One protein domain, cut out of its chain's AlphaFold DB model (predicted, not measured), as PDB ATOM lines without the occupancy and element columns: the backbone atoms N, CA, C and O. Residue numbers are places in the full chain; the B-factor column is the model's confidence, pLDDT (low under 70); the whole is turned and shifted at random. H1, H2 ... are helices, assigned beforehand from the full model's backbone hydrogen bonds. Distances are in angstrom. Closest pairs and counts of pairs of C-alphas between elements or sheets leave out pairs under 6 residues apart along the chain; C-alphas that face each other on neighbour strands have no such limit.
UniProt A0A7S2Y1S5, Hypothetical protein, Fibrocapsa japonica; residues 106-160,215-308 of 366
ATOM      1  N   LYS A 106     220.891 239.229 153.630       92.94
ATOM      2  CA  LYS A 106     221.114 239.229 152.174       92.94
ATOM      3  C   LYS A 106     221.439 240.628 151.645       92.94
ATOM      4  O   LYS A 106     222.336 240.758 150.814       92.94
ATOM      5  N   CYS A 107     220.739 241.656 152.119       87.94
ATOM      6  CA  CYS A 107     221.010 243.048 151.753       87.94
ATOM      7  C   CYS A 107     222.388 243.504 152.251       87.94
ATOM      8  O   CYS A 107     223.179 244.026 151.470       87.94
ATOM      9  N   ALA A 108     222.699 243.230 153.516       88.25
ATOM     10  CA  ALA A 108     223.975 243.546 154.143       88.25
ATOM     11  C   ALA A 108     225.149 242.858 153.431       88.25
ATOM     12  O   ALA A 108     226.141 243.508 153.106       88.25
ATOM     13  N   LEU A 109     225.018 241.566 153.115       90.62
ATOM     14  CA  LEU A 109     226.031 240.805 152.385       90.62
ATOM     15  C   LEU A 109     226.217 241.349 150.967       90.62
ATOM     16  O   LEU A 109     227.345 241.486 150.501       90.62
ATOM     17  N   ARG A 110     225.123 241.702 150.282       89.62
ATOM     18  CA  ARG A 110     225.189 242.320 148.954       89.62
ATOM     19  C   ARG A 110     225.955 243.640 148.992       89.62
ATOM     20  O   ARG A 110     226.779 243.853 148.110       89.62
ATOM     21  N   GLU A 111     225.713 244.490 149.987       87.25
ATOM     22  CA  GLU A 111     226.417 245.772 150.138       87.25
ATOM     23  C   GLU A 111     227.891 245.576 150.525       87.25
ATOM     24  O   GLU A 111     228.782 246.204 149.951       87.25
ATOM     25  N   ALA A 112     228.177 244.643 151.435       89.06
ATOM     26  CA  ALA A 112     229.544 244.306 151.823       89.06
ATOM     27  C   ALA A 112     230.367 243.782 150.630       89.06
ATOM     28  O   ALA A 112     231.505 244.202 150.425       89.06
ATOM     29  N   LEU A 113     229.778 242.908 149.805       92.00
ATOM     30  CA  LEU A 113     230.415 242.375 148.595       92.00
ATOM     31  C   LEU A 113     230.508 243.414 147.472       92.00
ATOM     32  O   LEU A 113     231.460 243.405 146.693       92.00
ATOM     33  N   ALA A 114     229.533 244.318 147.386       89.44
ATOM     34  CA  ALA A 114     229.526 245.423 146.438       89.44
ATOM     35  C   ALA A 114     230.693 246.389 146.662       89.44
ATOM     36  O   ALA A 114     231.268 246.922 145.709       89.44
ATOM     37  N   ARG A 115     231.014 246.648 147.931       90.25
ATOM     38  CA  ARG A 115     231.949 247.692 148.342       90.25
ATOM     39  C   ARG A 115     232.932 247.127 149.366       90.25
ATOM     40  O   ARG A 115     232.745 247.323 150.567       90.25
ATOM     41  N   PRO A 116     234.035 246.501 148.912       90.44
ATOM     42  CA  PRO A 116     234.980 245.831 149.806       90.44
ATOM     43  C   PRO A 116     235.614 246.790 150.821       90.44
ATOM     44  O   PRO A 116     235.958 246.385 151.924       90.44
ATOM     45  N   HIS A 117     235.715 248.079 150.487       90.44
ATOM     46  CA  HIS A 117     236.199 249.103 151.409       90.44
ATOM     47  C   HIS A 117     235.267 249.311 152.615       90.44
ATOM     48  O   HIS A 117     235.762 249.546 153.709       90.44
ATOM     49  N   ILE A 118     233.943 249.194 152.439       91.25
ATOM     50  CA  ILE A 118     232.975 249.273 153.544       91.25
ATOM     51  C   ILE A 118     233.065 248.008 154.386       91.25
ATOM     52  O   ILE A 118     233.152 248.099 155.604       91.25
ATOM     53  N   ALA A 119     233.104 246.834 153.748       93.38
ATOM     54  CA  ALA A 119     233.285 245.575 154.466       93.38
ATOM     55  C   ALA A 119     234.558 245.602 155.329       93.38
ATOM     56  O   ALA A 119     234.534 245.185 156.483       93.38
ATOM     57  N   PHE A 120     235.642 246.178 154.802       93.31
ATOM     58  CA  PHE A 120     236.885 246.374 155.536       93.31
ATOM     59  C   PHE A 120     236.733 247.325 156.735       93.31
ATOM     60  O   PHE A 120     237.330 247.058 157.776       93.31
ATOM     61  N   CYS A 121     235.890 248.366 156.647       94.25
ATOM     62  CA  CYS A 121     235.580 249.238 157.788       94.25
ATOM     63  C   CYS A 121     234.991 248.483 158.977       94.25
ATOM     64  O   CYS A 121     235.262 248.890 160.096       94.25
ATOM     65  N   PHE A 122     234.219 247.415 158.754       95.06
ATOM     66  CA  PHE A 122     233.637 246.594 159.822       95.06
ATOM     67  C   PHE A 122     234.549 245.433 160.228       95.06
ATOM     68  O   PHE A 122     234.730 245.162 161.414       95.06
ATOM     69  N   ALA A 123     235.146 244.755 159.246       94.81
ATOM     70  CA  ALA A 123     235.982 243.585 159.483       94.81
ATOM     71  C   ALA A 123     237.255 243.941 160.255       94.81
ATOM     72  O   ALA A 123     237.618 243.223 161.184       94.81
ATOM     73  N   PHE A 124     237.921 245.046 159.903       95.31
ATOM     74  CA  PHE A 124     239.180 245.412 160.540       95.31
ATOM     75  C   PHE A 124     239.014 245.721 162.034       95.31
ATOM     76  O   PHE A 124     239.695 245.058 162.809       95.31
ATOM     77  N   PRO A 125     238.118 246.624 162.488       93.56
ATOM     78  CA  PRO A 125     237.939 246.873 163.916       93.56
ATOM     79  C   PRO A 125     237.525 245.605 164.669       93.56
ATOM     80  O   PRO A 125     238.081 245.298 165.718       93.56
ATOM     81  N   TYR A 126     236.634 244.793 164.095       91.31
ATOM     82  CA  TYR A 126     236.221 243.542 164.730       91.31
ATOM     83  C   TYR A 126     237.394 242.565 164.936       91.31
ATOM     84  O   TYR A 126     237.568 242.028 166.029       91.31
ATOM     85  N   VAL A 127     238.241 242.373 163.917       93.56
ATOM     86  CA  VAL A 127     239.454 241.535 164.003       93.56
ATOM     87  C   VAL A 127     240.522 242.178 164.889       93.56
ATOM     88  O   VAL A 127     241.229 241.469 165.601       93.56
ATOM     89  N   PHE A 128     240.621 243.508 164.888       93.88
ATOM     90  CA  PHE A 128     241.604 244.271 165.652       93.88
ATOM     91  C   PHE A 128     241.526 243.947 167.143       93.88
ATOM     92  O   PHE A 128     242.564 243.731 167.755       93.88
ATOM     93  N   ARG A 129     240.324 243.794 167.710       91.88
ATOM     94  CA  ARG A 129     240.157 243.376 169.114       91.88
ATOM     95  C   ARG A 129     240.833 242.034 169.414       91.88
ATOM     96  O   ARG A 129     241.547 241.911 170.406       91.88
ATOM     97  N   TYR A 130     240.631 241.034 168.558       92.56
ATOM     98  CA  TYR A 130     241.272 239.725 168.721       92.56
ATOM     99  C   TYR A 130     242.783 239.808 168.505       92.56
ATOM    100  O   TYR A 130     243.544 239.162 169.220       92.56
ATOM    101  N   LEU A 131     243.212 240.632 167.549       93.38
ATOM    102  CA  LEU A 131     244.622 240.871 167.275       93.38
ATOM    103  C   LEU A 131     245.321 241.520 168.474       93.38
ATOM    104  O   LEU A 131     246.391 241.067 168.853       93.38
ATOM    105  N   VAL A 132     244.708 242.526 169.104       92.38
ATOM    106  CA  VAL A 132     245.222 243.145 170.334       92.38
ATOM    107  C   VAL A 132     245.329 242.106 171.442       92.38
ATOM    108  O   VAL A 132     246.374 242.023 172.074       92.38
ATOM    109  N   GLY A 133     244.292 241.288 171.649       91.88
ATOM    110  CA  GLY A 133     244.320 240.232 172.661       91.88
ATOM    111  C   GLY A 133     245.459 239.231 172.444       91.88
ATOM    112  O   GLY A 133     246.127 238.853 173.396       91.88
ATOM    113  N   ALA A 134     245.728 238.857 171.191       93.38
ATOM    114  CA  ALA A 134     246.839 237.972 170.843       93.38
ATOM    115  C   ALA A 134     248.216 238.654 170.941       93.38
ATOM    116  O   ALA A 134     249.218 237.993 171.201       93.38
ATOM    117  N   LEU A 135     248.282 239.968 170.706       92.75
ATOM    118  CA  LEU A 135     249.515 240.750 170.766       92.75
ATOM    119  C   LEU A 135     249.853 241.238 172.177       92.75
ATOM    120  O   LEU A 135     250.996 241.632 172.389       92.75
ATOM    121  N   ALA A 136     248.907 241.217 173.118       88.94
ATOM    122  CA  ALA A 136     249.076 241.781 174.458       88.94
ATOM    123  C   ALA A 136     250.290 241.207 175.205       88.94
ATOM    124  O   ALA A 136     250.967 241.942 175.919       88.94
ATOM    125  N   ASP A 137     250.601 239.927 174.987       91.81
ATOM    126  CA  ASP A 137     251.698 239.245 175.679       91.81
ATOM    127  C   ASP A 137     253.076 239.473 175.031       91.81
ATOM    128  O   ASP A 137     254.105 239.289 175.679       91.81
ATOM    129  N   TRP A 138     253.122 239.848 173.749       93.81
ATOM    130  CA  TRP A 138     254.368 239.879 172.969       93.81
ATOM    131  C   TRP A 138     254.749 241.269 172.458       93.81
ATOM    132  O   TRP A 138     255.932 241.591 172.337       93.81
ATOM    133  N   ALA A 139     253.763 242.097 172.131       92.56
ATOM    134  CA  ALA A 139     253.986 243.393 171.524       92.56
ATOM    135  C   ALA A 139     253.992 244.508 172.580       92.56
ATOM    136  O   ALA A 139     253.232 244.471 173.546       92.56
ATOM    137  N   PRO A 140     254.805 245.556 172.384       90.19
ATOM    138  CA  PRO A 140     254.752 246.724 173.249       90.19
ATOM    139  C   PRO A 140     253.401 247.444 173.116       90.19
ATOM    140  O   PRO A 140     252.800 247.469 172.042       90.19
ATOM    141  N   HIS A 141     252.959 248.096 174.194       86.12
ATOM    142  CA  HIS A 141     251.645 248.754 174.295       86.12
ATOM    143  C   HIS A 141     251.351 249.781 173.181       86.12
ATOM    144  O   HIS A 141     250.194 250.048 172.870       86.12
ATOM    145  N   TRP A 142     252.378 250.348 172.538       87.75
ATOM    146  CA  TRP A 142     252.222 251.291 171.425       87.75
ATOM    147  C   TRP A 142     251.917 250.620 170.076       87.75
ATOM    148  O   TRP A 142     251.457 251.292 169.150       87.75
ATOM    149  N   ALA A 143     252.170 249.316 169.920       91.56
ATOM    150  CA  ALA A 143     252.046 248.635 168.632       91.56
ATOM    151  C   ALA A 143     250.589 248.518 168.143       91.56
ATOM    152  O   ALA A 143     250.336 248.884 166.989       91.56
ATOM    153  N   PRO A 144     249.605 248.108 168.974       90.81
ATOM    154  CA  PRO A 144     248.199 248.112 168.573       90.81
ATOM    155  C   PRO A 144     247.702 249.505 168.174       90.81
ATOM    156  O   PRO A 144     247.003 249.653 167.175       90.81
ATOM    157  N   VAL A 145     248.134 250.534 168.905       90.31
ATOM    158  CA  VAL A 145     247.814 251.937 168.622       90.31
ATOM    159  C   VAL A 145     248.328 252.315 167.231       90.31
ATOM    160  O   VAL A 145     247.557 252.744 166.375       90.31
ATOM    161  N   CYS A 146     249.606 252.057 166.938       90.56
ATOM    162  CA  CYS A 146     250.185 252.319 165.616       90.56
ATOM    163  C   CYS A 146     249.423 251.603 164.491       90.56
ATOM    164  O   CYS A 146     249.193 252.185 163.428       90.56
ATOM    165  N   LEU A 147     249.001 250.360 164.727       92.25
ATOM    166  CA  LEU A 147     248.244 249.565 163.765       92.25
ATOM    167  C   LEU A 147     246.859 250.184 163.506       92.25
ATOM    168  O   LEU A 147     246.493 250.383 162.344       92.25
ATOM    169  N   TRP A 148     246.144 250.593 164.555       92.88
ATOM    170  CA  TRP A 148     244.872 251.312 164.446       92.88
ATOM    171  C   TRP A 148     244.993 252.602 163.621       92.88
ATOM    172  O   TRP A 148     244.245 252.819 162.664       92.88
ATOM    173  N   TYR A 149     245.988 253.439 163.921       90.56
ATOM    174  CA  TYR A 149     246.204 254.678 163.172       90.56
ATOM    175  C   TYR A 149     246.646 254.422 161.733       90.56
ATOM    176  O   TYR A 149     246.201 255.132 160.830       90.56
ATOM    177  N   SER A 150     247.455 253.389 161.480       91.06
ATOM    178  CA  SER A 150     247.828 253.004 160.115       91.06
ATOM    179  C   SER A 150     246.600 252.634 159.278       91.06
ATOM    180  O   SER A 150     246.491 253.058 158.126       91.06
ATOM    181  N   PHE A 151     245.626 251.946 159.881       92.25
ATOM    182  CA  PHE A 151     244.348 251.635 159.252       92.25
ATOM    183  C   PHE A 151     243.537 252.897 158.955       92.25
ATOM    184  O   PHE A 151     243.065 253.064 157.833       92.25
ATOM    185  N   LEU A 152     243.419 253.826 159.907       90.75
ATOM    186  CA  LEU A 152     242.710 255.088 159.679       90.75
ATOM    187  C   LEU A 152     243.372 255.928 158.572       90.75
ATOM    188  O   LEU A 152     242.684 256.496 157.717       90.75
ATOM    189  N   VAL A 153     244.709 255.965 158.530       89.12
ATOM    190  CA  VAL A 153     245.457 256.600 157.437       89.12
ATOM    191  C   VAL A 153     245.141 255.907 156.115       89.12
ATOM    192  O   VAL A 153     244.828 256.589 155.144       89.12
ATOM    193  N   GLN A 154     245.162 254.576 156.045       89.25
ATOM    194  CA  GLN A 154     244.791 253.854 154.824       89.25
ATOM    195  C   GLN A 154     243.339 254.142 154.416       89.25
ATOM    196  O   GLN A 154     243.067 254.387 153.242       89.25
ATOM    197  N   LEU A 155     242.412 254.217 155.368       87.56
ATOM    198  CA  LEU A 155     240.999 254.440 155.089       87.56
ATOM    199  C   LEU A 155     240.717 255.829 154.488       87.56
ATOM    200  O   LEU A 155     239.920 255.949 153.550       87.56
ATOM    201  N   PHE A 156     241.380 256.875 154.999       84.69
ATOM    202  CA  PHE A 156     241.116 258.271 154.617       84.69
ATOM    203  C   PHE A 156     242.146 258.885 153.661       84.69
ATOM    204  O   PHE A 156     241.823 259.792 152.879       84.69
ATOM    205  N   CYS A 157     243.393 258.424 153.709       81.69
ATOM    206  CA  CYS A 157     244.479 258.953 152.885       81.69
ATOM    207  C   CYS A 157     244.687 258.153 151.605       81.69
ATOM    208  O   CYS A 157     245.136 258.749 150.621       81.69
ATOM    209  N   HIS A 158     244.303 256.872 151.562       77.25
ATOM    210  CA  HIS A 158     244.304 256.115 150.316       77.25
ATOM    211  C   HIS A 158     243.122 256.586 149.460       77.25
ATOM    212  O   HIS A 158     242.004 256.065 149.501       77.25
ATOM    213  N   ARG A 159     243.359 257.665 148.703       59.34
ATOM    214  CA  ARG A 159     242.470 258.063 147.616       59.34
ATOM    215  C   ARG A 159     242.392 256.865 146.689       59.34
ATOM    216  O   ARG A 159     243.389 256.516 146.068       59.34
ATOM    217  N   GLN A 160     241.208 256.267 146.600       57.28
ATOM    218  CA  GLN A 160     240.891 255.361 145.511       57.28
ATOM    219  C   GLN A 160     241.310 256.088 144.227       57.28
ATOM    220  O   GLN A 160     240.806 257.197 143.998       57.28
ATOM    221  N   GLN A 215     238.440 265.734 153.963       75.44
ATOM    222  CA  GLN A 215     239.754 265.113 153.828       75.44
ATOM    223  C   GLN A 215     240.909 265.904 154.484       75.44
ATOM    224  O   GLN A 215     241.660 265.290 155.240       75.44
ATOM    225  N   PRO A 216     241.100 267.215 154.230       80.44
ATOM    226  CA  PRO A 216     242.078 268.030 154.955       80.44
ATOM    227  C   PRO A 216     241.874 268.010 156.473       80.44
ATOM    228  O   PRO A 216     242.856 267.913 157.201       80.44
ATOM    229  N   ILE A 217     240.623 268.028 156.943       84.50
ATOM    230  CA  ILE A 217     240.315 268.000 158.378       84.50
ATOM    231  C   ILE A 217     240.792 266.680 158.990       84.50
ATOM    232  O   ILE A 217     241.523 266.701 159.972       84.50
ATOM    233  N   PHE A 218     240.483 265.536 158.370       80.50
ATOM    234  CA  PHE A 218     240.953 264.233 158.860       80.50
ATOM    235  C   PHE A 218     242.477 264.103 158.863       80.50
ATOM    236  O   PHE A 218     243.029 263.499 159.778       80.50
ATOM    237  N   ARG A 219     243.170 264.698 157.884       82.50
ATOM    238  CA  ARG A 219     244.642 264.706 157.845       82.50
ATOM    239  C   ARG A 219     245.268 265.487 158.998       82.50
ATOM    240  O   ARG A 219     246.381 265.158 159.389       82.50
ATOM    241  N   LEU A 220     244.571 266.492 159.523       84.44
ATOM    242  CA  LEU A 220     245.008 267.255 160.690       84.44
ATOM    243  C   LEU A 220     244.570 266.588 162.002       84.44
ATOM    244  O   LEU A 220     245.329 266.561 162.966       84.44
ATOM    245  N   LEU A 221     243.361 266.029 162.028       84.88
ATOM    246  CA  LEU A 221     242.756 265.449 163.224       84.88
ATOM    247  C   LEU A 221     243.406 264.117 163.622       84.88
ATOM    248  O   LEU A 221     243.562 263.867 164.811       84.88
ATOM    249  N   LEU A 222     243.822 263.281 162.661       84.06
ATOM    250  CA  LEU A 222     244.455 261.989 162.964       84.06
ATOM    251  C   LEU A 222     245.758 262.130 163.770       84.06
ATOM    252  O   LEU A 222     245.872 261.480 164.807       84.06
ATOM    253  N   PRO A 223     246.734 262.958 163.337       82.50
ATOM    254  CA  PRO A 223     247.954 263.179 164.108       82.50
ATOM    255  C   PRO A 223     247.669 263.779 165.485       82.50
ATOM    256  O   PRO A 223     248.322 263.411 166.454       82.50
ATOM    257  N   LEU A 224     246.678 264.672 165.586       84.44
ATOM    258  CA  LEU A 224     246.269 265.254 166.864       84.44
ATOM    259  C   LEU A 224     245.675 264.203 167.807       84.44
ATOM    260  O   LEU A 224     246.019 264.207 168.984       84.44
ATOM    261  N   LEU A 225     244.841 263.288 167.300       84.19
ATOM    262  CA  LEU A 225     244.316 262.172 168.090       84.19
ATOM    263  C   LEU A 225     245.444 261.261 168.581       84.19
ATOM    264  O   LEU A 225     245.469 260.918 169.758       84.19
ATOM    265  N   LEU A 226     246.408 260.940 167.711       84.62
ATOM    266  CA  LEU A 226     247.571 260.127 168.072       84.62
ATOM    267  C   LEU A 226     248.397 260.785 169.187       84.62
ATOM    268  O   LEU A 226     248.821 260.107 170.118       84.62
ATOM    269  N   ILE A 227     248.618 262.101 169.109       85.75
ATOM    270  CA  ILE A 227     249.338 262.851 170.148       85.75
ATOM    271  C   ILE A 227     248.528 262.884 171.448       85.75
ATOM    272  O   ILE A 227     249.095 262.679 172.518       85.75
ATOM    273  N   ALA A 228     247.217 263.117 171.366       84.00
ATOM    274  CA  ALA A 228     246.341 263.158 172.531       84.00
ATOM    275  C   ALA A 228     246.294 261.804 173.260       84.00
ATOM    276  O   ALA A 228     246.412 261.768 174.482       84.00
ATOM    277  N   GLU A 229     246.193 260.701 172.515       85.69
ATOM    278  CA  GLU A 229     246.189 259.340 173.063       85.69
ATOM    279  C   GLU A 229     247.576 258.917 173.575       85.69
ATOM    280  O   GLU A 229     247.697 258.258 174.605       85.69
ATOM    281  N   GLY A 230     248.650 259.345 172.902       82.81
ATOM    282  CA  GLY A 230     250.015 259.137 173.386       82.81
ATOM    283  C   GLY A 230     250.295 259.876 174.699       82.81
ATOM    284  O   GLY A 230     251.018 259.364 175.551       82.81
ATOM    285  N   ALA A 231     249.702 261.057 174.887       84.31
ATOM    286  CA  ALA A 231     249.851 261.855 176.099       84.31
ATOM    287  C   ALA A 231     249.000 261.349 177.276       84.31
ATOM    288  O   ALA A 231     249.384 261.563 178.426       84.31
ATOM    289  N   SER A 232     247.865 260.683 177.026       84.50
ATOM    290  CA  SER A 232     246.968 260.206 178.090       84.50
ATOM    291  C   SER A 232     247.476 258.965 178.823       84.50
ATOM    292  O   SER A 232     246.943 258.641 179.882       84.50
ATOM    293  N   GLY A 233     248.465 258.241 178.284       82.12
ATOM    294  CA  GLY A 233     248.999 256.998 178.869       82.12
ATOM    295  C   GLY A 233     248.030 255.803 178.840       82.12
ATOM    296  O   GLY A 233     248.471 254.662 178.929       82.12
ATOM    297  N   HIS A 234     246.734 256.061 178.654       85.62
ATOM    298  CA  HIS A 234     245.678 255.091 178.393       85.62
ATOM    299  C   HIS A 234     245.200 255.207 176.946       85.62
ATOM    300  O   HIS A 234     244.877 256.302 176.476       85.62
ATOM    301  N   SER A 235     245.141 254.068 176.259       85.00
ATOM    302  CA  SER A 235     244.640 253.973 174.892       85.00
ATOM    303  C   SER A 235     243.141 253.718 174.902       85.00
ATOM    304  O   SER A 235     242.705 252.576 175.041       85.00
ATOM    305  N   PHE A 236     242.350 254.777 174.716       85.19
ATOM    306  CA  PHE A 236     240.886 254.698 174.675       85.19
ATOM    307  C   PHE A 236     240.379 253.668 173.667       85.19
ATOM    308  O   PHE A 236     239.357 253.040 173.902       85.19
ATOM    309  N   VAL A 237     241.098 253.467 172.556       86.31
ATOM    310  CA  VAL A 237     240.720 252.495 171.519       86.31
ATOM    311  C   VAL A 237     240.777 251.053 172.031       86.31
ATOM    312  O   VAL A 237     240.003 250.215 171.572       86.31
ATOM    313  N   LEU A 238     241.687 250.755 172.961       87.81
ATOM    314  CA  LEU A 238     241.852 249.411 173.522       87.81
ATOM    315  C   LEU A 238     240.787 249.084 174.569       87.81
ATOM    316  O   LEU A 238     240.439 247.915 174.726       87.81
ATOM    317  N   ASP A 239     240.250 250.112 175.222       91.81
ATOM    318  CA  ASP A 239     239.192 249.975 176.222       91.81
ATOM    319  C   ASP A 239     237.794 249.851 175.593       91.81
ATOM    320  O   ASP A 239     236.845 249.509 176.293       91.81
ATOM    321  N   LEU A 240     237.656 250.080 174.278       92.44
ATOM    322  CA  LEU A 240     236.368 249.969 173.597       92.44
ATOM    323  C   LEU A 240     235.847 248.529 173.582       92.44
ATOM    324  O   LEU A 240     236.517 247.572 173.158       92.44
ATOM    325  N   ASP A 241     234.578 248.392 173.943       94.12
ATOM    326  CA  ASP A 241     233.862 247.132 173.817       94.12
ATOM    327  C   ASP A 241     233.556 246.795 172.353       94.12
ATOM    328  O   ASP A 241     233.501 247.654 171.474       94.12
ATOM    329  N   GLY A 242     233.308 245.513 172.059       92.88
ATOM    330  CA  GLY A 242     233.027 245.065 170.686       92.88
ATOM    331  C   GLY A 242     231.833 245.782 170.032       92.88
ATOM    332  O   GLY A 242     231.843 246.028 168.827       92.88
ATOM    333  N   SER A 243     230.830 246.170 170.822       95.12
ATOM    334  CA  SER A 243     229.671 246.962 170.385       95.12
ATOM    335  C   SER A 243     230.017 248.428 170.106       95.12
ATOM    336  O   SER A 243     229.541 249.004 169.128       95.12
ATOM    337  N   GLU A 244     230.879 249.031 170.922       95.56
ATOM    338  CA  GLU A 244     231.352 250.405 170.723       95.56
ATOM    339  C   GLU A 244     232.295 250.495 169.523       95.56
ATOM    340  O   GLU A 244     232.262 251.450 168.752       95.56
ATOM    341  N   LEU A 245     233.093 249.451 169.308       94.31
ATOM    342  CA  LEU A 245     233.973 249.329 168.159       94.31
ATOM    343  C   LEU A 245     233.182 249.137 166.856       94.31
ATOM    344  O   LEU A 245     233.538 249.711 165.825       94.31
ATOM    345  N   LEU A 246     232.071 248.390 166.903       95.56
ATOM    346  CA  LEU A 246     231.115 248.302 165.795       95.56
ATOM    347  C   LEU A 246     230.423 249.638 165.528       95.56
ATOM    348  O   LEU A 246     230.302 250.041 164.371       95.56
ATOM    349  N   LEU A 247     230.039 250.355 166.580       96.19
ATOM    350  CA  LEU A 247     229.491 251.699 166.462       96.19
ATOM    351  C   LEU A 247     230.519 252.608 165.761       96.19
ATOM    352  O   LEU A 247     230.246 253.177 164.706       96.19
ATOM    353  N   LEU A 248     231.764 252.644 166.238       95.19
ATOM    354  CA  LEU A 248     232.846 253.390 165.593       95.19
ATOM    355  C   LEU A 248     233.042 252.979 164.123       95.19
ATOM    356  O   LEU A 248     233.220 253.841 163.262       95.19
ATOM    357  N   SER A 249     232.945 251.684 163.808       95.56
ATOM    358  CA  SER A 249     233.050 251.185 162.433       95.56
ATOM    359  C   SER A 249     231.928 251.687 161.515       95.56
ATOM    360  O   SER A 249     232.203 252.079 160.378       95.56
ATOM    361  N   PHE A 250     230.691 251.770 162.016       96.69
ATOM    362  CA  PHE A 250     229.557 252.321 161.275       96.69
ATOM    363  C   PHE A 250     229.745 253.817 160.999       96.69
ATOM    364  O   PHE A 250     229.538 254.264 159.866       96.69
ATOM    365  N   PHE A 251     230.246 254.581 161.975       95.88
ATOM    366  CA  PHE A 251     230.610 255.983 161.763       95.88
ATOM    367  C   PHE A 251     231.714 256.135 160.716       95.88
ATOM    368  O   PHE A 251     231.558 256.904 159.769       95.88
ATOM    369  N   LEU A 252     232.808 255.377 160.832       93.88
ATOM    370  CA  LEU A 252     233.914 255.417 159.871       93.88
ATOM    371  C   LEU A 252     233.445 255.078 158.449       93.88
ATOM    372  O   LEU A 252     233.830 255.760 157.494       93.88
ATOM    373  N   ALA A 253     232.571 254.079 158.303       93.94
ATOM    374  CA  ALA A 253     231.954 253.732 157.029       93.94
ATOM    375  C   ALA A 253     231.094 254.883 156.473       93.94
ATOM    376  O   ALA A 253     231.208 255.226 155.293       93.94
ATOM    377  N   ALA A 254     230.292 255.539 157.317       93.88
ATOM    378  CA  ALA A 254     229.456 256.669 156.915       93.88
ATOM    379  C   ALA A 254     230.272 257.909 156.513       93.88
ATOM    380  O   ALA A 254     229.985 258.541 155.492       93.88
ATOM    381  N   VAL A 255     231.343 258.225 157.253       91.62
ATOM    382  CA  VAL A 255     232.318 259.263 156.876       91.62
ATOM    383  C   VAL A 255     232.923 258.927 155.513       91.62
ATOM    384  O   VAL A 255     233.012 259.788 154.633       91.62
ATOM    385  N   ARG A 256     233.325 257.666 155.311       88.88
ATOM    386  CA  ARG A 256     233.978 257.220 154.077       88.88
ATOM    387  C   ARG A 256     233.052 257.288 152.863       88.88
ATOM    388  O   ARG A 256     233.538 257.593 151.767       88.88
ATOM    389  N   MET A 257     231.757 257.047 153.064       89.19
ATOM    390  CA  MET A 257     230.696 257.228 152.069       89.19
ATOM    391  C   MET A 257     230.198 258.673 151.944       89.19
ATOM    392  O   MET A 257     229.417 258.964 151.044       89.19
ATOM    393  N   ARG A 258     230.664 259.590 152.803       89.88
ATOM    394  CA  ARG A 258     230.218 260.993 152.875       89.88
ATOM    395  C   ARG A 258     228.709 261.137 153.097       89.88
ATOM    396  O   ARG A 258     228.110 262.108 152.650       89.88
ATOM    397  N   CYS A 259     228.102 260.195 153.814       91.38
ATOM    398  CA  CYS A 259     226.658 260.164 154.041       91.38
ATOM    399  C   CYS A 259     226.242 260.607 155.449       91.38
ATOM    400  O   CYS A 259     225.149 260.275 155.902       91.38
ATOM    401  N   LEU A 260     227.094 261.367 156.140       92.25
ATOM    402  CA  LEU A 260     226.829 261.854 157.500       92.25
ATOM    403  C   LEU A 260     225.594 262.759 157.586       92.25
ATOM    404  O   LEU A 260     224.946 262.822 158.623       92.25
ATOM    405  N   THR A 261     225.258 263.450 156.496       92.00
ATOM    406  CA  THR A 261     224.079 264.319 156.395       92.00
ATOM    407  C   THR A 261     222.820 263.571 155.960       92.00
ATOM    408  O   THR A 261     221.750 264.171 155.884       92.00
ATOM    409  N   SER A 262     222.918 262.270 155.662       94.06
ATOM    410  CA  SER A 262     221.753 261.489 155.263       94.06
ATOM    411  C   SER A 262     220.795 261.324 156.448       94.06
ATOM    412  O   SER A 262     221.234 260.899 157.519       94.06
ATOM    413  N   PRO A 263     219.482 261.571 156.277       94.75
ATOM    414  CA  PRO A 263     218.511 261.409 157.358       94.75
ATOM    415  C   PRO A 263     218.471 259.971 157.890       94.75
ATOM    416  O   PRO A 263     218.254 259.764 159.079       94.75
ATOM    417  N   ILE A 264     218.741 258.976 157.035       95.12
ATOM    418  CA  ILE A 264     218.797 257.563 157.437       95.12
ATOM    419  C   ILE A 264     219.935 257.349 158.438       95.12
ATOM    420  O   ILE A 264     219.726 256.721 159.471       95.12
ATOM    421  N   PHE A 265     221.116 257.909 158.164       95.69
ATOM    422  CA  PHE A 265     222.260 257.824 159.072       95.69
ATOM    423  C   PHE A 265     221.991 258.570 160.384       95.69
ATOM    424  O   PHE A 265     222.235 258.024 161.455       95.69
ATOM    425  N   LEU A 266     221.424 259.779 160.307       95.81
ATOM    426  CA  LEU A 266     221.105 260.601 161.480       95.81
ATOM    427  C   LEU A 266     220.098 259.944 162.431       95.81
ATOM    428  O   LEU A 266     220.130 260.231 163.622       95.81
ATOM    429  N   VAL A 267     219.222 259.070 161.928       96.75
ATOM    430  CA  VAL A 267     218.293 258.284 162.757       96.75
ATOM    431  C   VAL A 267     218.924 256.966 163.212       96.75
ATOM    432  O   VAL A 267     218.770 256.584 164.370       96.75
ATOM    433  N   ALA A 268     219.644 256.272 162.327       96.62
ATOM    434  CA  ALA A 268     220.251 254.979 162.633       96.62
ATOM    435  C   ALA A 268     221.338 255.087 163.713       96.62
ATOM    436  O   ALA A 268     221.371 254.284 164.639       96.62
ATOM    437  N   TRP A 269     222.189 256.110 163.628       96.88
ATOM    438  CA  TRP A 269     223.299 256.329 164.554       96.88
ATOM    439  C   TRP A 269     222.889 256.452 166.035       96.88
ATOM    440  O   TRP A 269     223.379 255.670 166.852       96.88
ATOM    441  N   PRO A 270     221.982 257.368 166.428       97.94
ATOM    442  CA  PRO A 270     221.550 257.471 167.819       97.94
ATOM    443  C   PRO A 270     220.784 256.229 168.281       97.94
ATOM    444  O   PRO A 270     220.846 255.893 169.461       97.94
ATOM    445  N   LEU A 271     220.092 255.527 167.373       96.44
ATOM    446  CA  LEU A 271     219.417 254.274 167.703       96.44
ATOM    447  C   LEU A 271     220.427 253.177 168.066       96.44
ATOM    448  O   LEU A 271     220.206 252.451 169.032       96.44
ATOM    449  N   GLU A 272     221.552 253.091 167.350       96.62
ATOM    450  CA  GLU A 272     222.641 252.181 167.715       96.62
ATOM    451  C   GLU A 272     223.294 252.575 169.043       96.62
ATOM    452  O   GLU A 272     223.498 251.705 169.883       96.62
ATOM    453  N   ILE A 273     223.547 253.867 169.292       96.69
ATOM    454  CA  ILE A 273     224.059 254.340 170.596       96.69
ATOM    455  C   ILE A 273     223.117 253.930 171.737       96.69
ATOM    456  O   ILE A 273     223.559 253.426 172.773       96.69
ATOM    457  N   LEU A 274     221.809 254.126 171.551       97.19
ATOM    458  CA  LEU A 274     220.796 253.729 172.525       97.19
ATOM    459  C   LEU A 274     220.804 252.209 172.745       97.19
ATOM    460  O   LEU A 274     220.730 251.748 173.880       97.19
ATOM    461  N   ALA A 275     220.930 251.421 171.676       95.62
ATOM    462  CA  ALA A 275     220.994 249.968 171.773       95.62
ATOM    463  C   ALA A 275     222.248 249.502 172.533       95.62
ATOM    464  O   ALA A 275     222.141 248.684 173.445       95.62
ATOM    465  N   VAL A 276     223.424 250.052 172.216       95.75
ATOM    466  CA  VAL A 276     224.681 249.706 172.900       95.75
ATOM    467  C   VAL A 276     224.613 250.067 174.385       95.75
ATOM    468  O   VAL A 276     224.944 249.237 175.229       95.75
ATOM    469  N   SER A 277     224.109 251.259 174.717       96.06
ATOM    470  CA  SER A 277     223.985 251.706 176.112       96.06
ATOM    471  C   SER A 277     222.947 250.924 176.925       96.06
ATOM    472  O   SER A 277     223.146 250.721 178.120       96.06
ATOM    473  N   ALA A 278     221.860 250.453 176.305       96.81
ATOM    474  CA  ALA A 278     220.809 249.714 177.005       96.81
ATOM    475  C   ALA A 278     221.152 248.234 177.246       96.81
ATOM    476  O   ALA A 278     220.749 247.669 178.262       96.81
ATOM    477  N   PHE A 279     221.853 247.593 176.307       95.31
ATOM    478  CA  PHE A 279     222.014 246.134 176.290       95.31
ATOM    479  C   PHE A 279     223.453 245.654 176.541       95.31
ATOM    480  O   PHE A 279     223.650 244.462 176.785       95.31
ATOM    481  N   GLY A 280     224.447 246.546 176.517       92.69
ATOM    482  CA  GLY A 280     225.846 246.208 176.787       92.69
ATOM    483  C   GLY A 280     226.490 245.293 175.727       92.69
ATOM    484  O   GLY A 280     225.990 245.181 174.604       92.69
ATOM    485  N   PRO A 281     227.606 244.610 176.054       93.44
ATOM    486  CA  PRO A 281     228.430 243.881 175.086       93.44
ATOM    487  C   PRO A 281     227.909 242.461 174.789       93.44
ATOM    488  O   PRO A 281     228.656 241.482 174.823       93.44
ATOM    489  N   LEU A 282     226.617 242.312 174.483       95.56
ATOM    490  CA  LEU A 282     226.047 241.014 174.108       95.56
ATOM    491  C   LEU A 282     226.421 240.642 172.658       95.56
ATOM    492  O   LEU A 282     226.228 241.452 171.749       95.56
ATOM    493  N   PRO A 283     226.870 239.403 172.373       93.88
ATOM    494  CA  PRO A 283     227.287 239.005 171.022       93.88
ATOM    495  C   PRO A 283     226.128 239.024 170.015       93.88
ATOM    496  O   PRO A 283     226.305 239.395 168.856       93.88
ATOM    497  N   VAL A 284     224.917 238.678 170.464       93.56
ATOM    498  CA  VAL A 284     223.702 238.762 169.637       93.56
ATOM    499  C   VAL A 284     223.408 240.215 169.262       93.56
ATOM    500  O   VAL A 284     223.053 240.492 168.118       93.56
ATOM    501  N   LEU A 285     223.609 241.149 170.196       93.56
ATOM    502  CA  LEU A 285     223.424 242.574 169.945       93.56
ATOM    503  C   LEU A 285     224.454 243.093 168.941       93.56
ATOM    504  O   LEU A 285     224.066 243.770 167.999       93.56
ATOM    505  N   GLN A 286     225.729 242.719 169.089       95.44
ATOM    506  CA  GLN A 286     226.788 243.076 168.137       95.44
ATOM    507  C   GLN A 286     226.443 242.618 166.711       95.44
ATOM    508  O   GLN A 286     226.586 243.377 165.755       95.44
ATOM    509  N   TYR A 287     225.920 241.400 166.556       94.50
ATOM    510  CA  TYR A 287     225.481 240.901 165.252       94.50
ATOM    511  C   TYR A 287     224.284 241.685 164.690       94.50
ATOM    512  O   TYR A 287     224.294 242.080 163.521       94.50
ATOM    513  N   CYS A 288     223.267 241.955 165.515       94.00
ATOM    514  CA  CYS A 288     222.123 242.780 165.119       94.00
ATOM    515  C   CYS A 288     222.546 244.206 164.739       94.00
ATOM    516  O   CYS A 288     222.046 244.742 163.752       94.00
ATOM    517  N   GLN A 289     223.487 244.791 165.479       95.62
ATOM    518  CA  GLN A 289     224.044 246.114 165.224       95.62
ATOM    519  C   GLN A 289     224.784 246.147 163.884       95.62
ATOM    520  O   GLN A 289     224.510 247.012 163.062       95.62
ATOM    521  N   LEU A 290     225.633 245.154 163.598       95.50
ATOM    522  CA  LEU A 290     226.301 245.027 162.300       95.50
ATOM    523  C   LEU A 290     225.296 244.926 161.140       95.50
ATOM    524  O   LEU A 290     225.451 245.598 160.117       95.50
ATOM    525  N   LEU A 291     224.256 244.096 161.287       94.62
ATOM    526  CA  LEU A 291     223.205 243.958 160.274       94.62
ATOM    527  C   LEU A 291     222.445 245.267 160.052       94.62
ATOM    528  O   LEU A 291     222.155 245.622 158.905       94.62
ATOM    529  N   PHE A 292     222.119 245.969 161.134       95.38
ATOM    530  CA  PHE A 292     221.410 247.237 161.083       95.38
ATOM    531  C   PHE A 292     222.262 248.322 160.414       95.38
ATOM    532  O   PHE A 292     221.797 248.927 159.448       95.38
ATOM    533  N   ALA A 293     223.528 248.468 160.816       96.38
ATOM    534  CA  ALA A 293     224.493 249.390 160.224       96.38
ATOM    535  C   ALA A 293     224.635 249.174 158.708       96.38
ATOM    536  O   ALA A 293     224.459 250.101 157.914       96.38
ATOM    537  N   LEU A 294     224.891 247.933 158.274       95.12
ATOM    538  CA  LEU A 294     225.029 247.602 156.851       95.12
ATOM    539  C   LEU A 294     223.732 247.845 156.069       95.12
ATOM    540  O   LEU A 294     223.774 248.321 154.935       95.12
ATOM    541  N   THR A 295     222.575 247.565 156.674       94.56
ATOM    542  CA  THR A 295     221.281 247.835 156.033       94.56
ATOM    543  C   THR A 295     221.009 249.334 155.917       94.56
ATOM    544  O   THR A 295     220.520 249.785 154.881       94.56
ATOM    545  N   ALA A 296     221.363 250.126 156.932       95.81
ATOM    546  CA  ALA A 296     221.258 251.579 156.882       95.81
ATOM    547  C   ALA A 296     222.133 252.152 155.757       95.81
ATOM    548  O   ALA A 296     221.648 252.942 154.946       95.81
ATOM    549  N   LEU A 297     223.383 251.689 155.635       94.25
ATOM    550  CA  LEU A 297     224.294 252.079 154.551       94.25
ATOM    551  C   LEU A 297     223.762 251.673 153.164       94.25
ATOM    552  O   LEU A 297     223.810 252.479 152.232       94.25
ATOM    553  N   TYR A 298     223.191 250.471 153.032       94.12
ATOM    554  CA  TYR A 298     222.518 250.038 151.803       94.12
ATOM    555  C   TYR A 298     221.335 250.952 151.452       94.12
ATOM    556  O   TYR A 298     221.195 251.375 150.304       94.12
ATOM    557  N   GLY A 299     220.508 251.309 152.440       93.00
ATOM    558  CA  GLY A 299     219.377 252.221 152.267       93.00
ATOM    559  C   GLY A 299     219.809 253.602 151.778       93.00
ATOM    560  O   GLY A 299     219.243 254.118 150.816       93.00
ATOM    561  N   VAL A 300     220.863 254.164 152.377       93.88
ATOM    562  CA  VAL A 300     221.480 255.421 151.923       93.88
ATOM    563  C   VAL A 300     221.915 255.315 150.466       93.88
ATOM    564  O   VAL A 300     221.570 256.178 149.662       93.88
ATOM    565  N   SER A 301     222.629 254.247 150.107       90.62
ATOM    566  CA  SER A 301     223.092 254.060 148.734       90.62
ATOM    567  C   SER A 301     221.943 253.897 147.740       90.62
ATOM    568  O   SER A 301     222.037 254.372 146.610       90.62
ATOM    569  N   ALA A 302     220.875 253.201 148.126       91.00
ATOM    570  CA  ALA A 302     219.712 252.999 147.274       91.00
ATOM    571  C   ALA A 302     218.964 254.316 147.025       91.00
ATOM    572  O   ALA A 302     218.595 254.603 145.887       91.00
ATOM    573  N   VAL A 303     218.782 255.136 148.065       92.56
ATOM    574  CA  VAL A 303     218.154 256.460 147.945       92.56
ATOM    575  C   VAL A 303     219.005 257.393 147.089       92.56
ATOM    576  O   VAL A 303     218.462 258.072 146.221       92.56
ATOM    577  N   ASP A 304     220.325 257.380 147.265       88.94
ATOM    578  CA  ASP A 304     221.237 258.188 146.453       88.94
ATOM    579  C   ASP A 304     221.136 257.842 144.958       88.94
ATOM    580  O   ASP A 304     221.014 258.733 144.113       88.94
ATOM    581  N   HIS A 305     221.063 256.546 144.630       86.00
ATOM    582  CA  HIS A 305     220.825 256.079 143.262       86.00
ATOM    583  C   HIS A 305     219.461 256.499 142.702       86.00
ATOM    584  O   HIS A 305     219.365 256.773 141.507       86.00
ATOM    585  N   LEU A 306     218.410 256.550 143.523       87.94
ATOM    586  CA  LEU A 306     217.081 256.983 143.082       87.94
ATOM    587  C   LEU A 306     217.016 258.494 142.839       87.94
ATOM    588  O   LEU A 306     216.407 258.924 141.861       87.94
ATOM    589  N   LEU A 307     217.660 259.289 143.698       87.31
ATOM    590  CA  LEU A 307     217.686 260.748 143.579       87.31
ATOM    591  C   LEU A 307     218.523 261.205 142.378       87.31
ATOM    592  O   LEU A 307     218.088 262.074 141.627       87.31
ATOM    593  N   HIS A 308     219.688 260.591 142.155       83.31
ATOM    594  CA  HIS A 308     220.586 260.971 141.060       83.31
ATOM    595  C   HIS A 308     220.307 260.221 139.746       83.31
ATOM    596  O   HIS A 308     220.658 260.706 138.672       83.31
TER     597      HIS A 308
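This is residues 106 to 160 and 215 to 308 of the 366 residues of the protein "Hypothetical protein" of Fibrocapsa japonica (UniProt A0A7S2Y1S5). Six long helices run roughly along one direction, each against the long one before it, with H6 through the middle: H7 and H8 pack beside it as a three-helix bundle, while H2 packs on it from the other side and leads by H3 to H4 at the far edge. Short H1 crosses H8, and tiny H5 lies between H4 and H6 along the chain. The printed part has 149 residues with eight named helices, H1 to H8 in order, and no named strand; the class is all helix. It is compact, with a radius of gyration of the C-alphas of 15.9 A and spans of 49 by 37 by 25 A.

H1, residues 106 to 114, and H2, residues 116 to 135, touch only at the corner, only just with 3 pairs of C-alphas within 8 A, about perpendicular at 88 degrees; their closest C-alphas, of Ala 112 and Ala 119, are 4.8 A apart. H1 touches residues 291 to 298 of H8, residues 283 to 308, closest at the C-alphas of Ala 108 and Leu 294, 5.0 A. H2 has a kink of 38 degrees near residue 123. It forms a helical hairpin with H3, residues 142 to 157, at 6 degrees, opposite ways; the closest C-alphas, of Val 132 and Pro 144, are 6.1 A apart. H3 touches H4, residues 215 to 232, at 9 degrees, opposite ways, with the closest C-alphas, of Phe 156 and Gln 215, 7.0 A apart. H5, residues 236 to 239, is near H6, residues 242 to 257. H6 touches H2 at a shallow tilt of 33 degrees, only just short of steep, opposite ways, closest at the C-alphas of Phe 122 and Ser 249, 5.3 A. H6, H7, residues 263 to 279, and H8 form an up and down bundle, each running against the one before. The closest C-alphas of H6 and H7, Ser 243 and Val 276, are 6.2 A apart; those of H7 and H8, Ile 264 and Ala 296, 6.5 A. H4 is apart from H6, H7 and H8. Each O i to N i+4 pair is within hydrogen-bond range in H1, H3, H6 and H8, against 14 of 16 in H2, 12 of 14 in H4 and 12 of 13 in H7; H5 is too short for such a pair.

H1 begins at C-alpha 106, (221.114, 239.229, 152.174). H2 is 26.0 A long, H3 21.5 A, H4 25.8 A, H6 22.4 A and H7 24.6 A. H8, 37.8 A, ends at C-alpha 308, (220.586, 260.971, 141.060).

The C-alphas farthest apart, of Asp 137 and Leu 307, are 51.5 A apart. Residues 161 to 214 are not printed, and C-alphas 160 and 215 are 12.9 A apart across this cut. Of the links printed whole, H2 to H3 is short and the others are tight. The mean pLDDT of the printed part is 90.7; residues 159 to 160 are under 70.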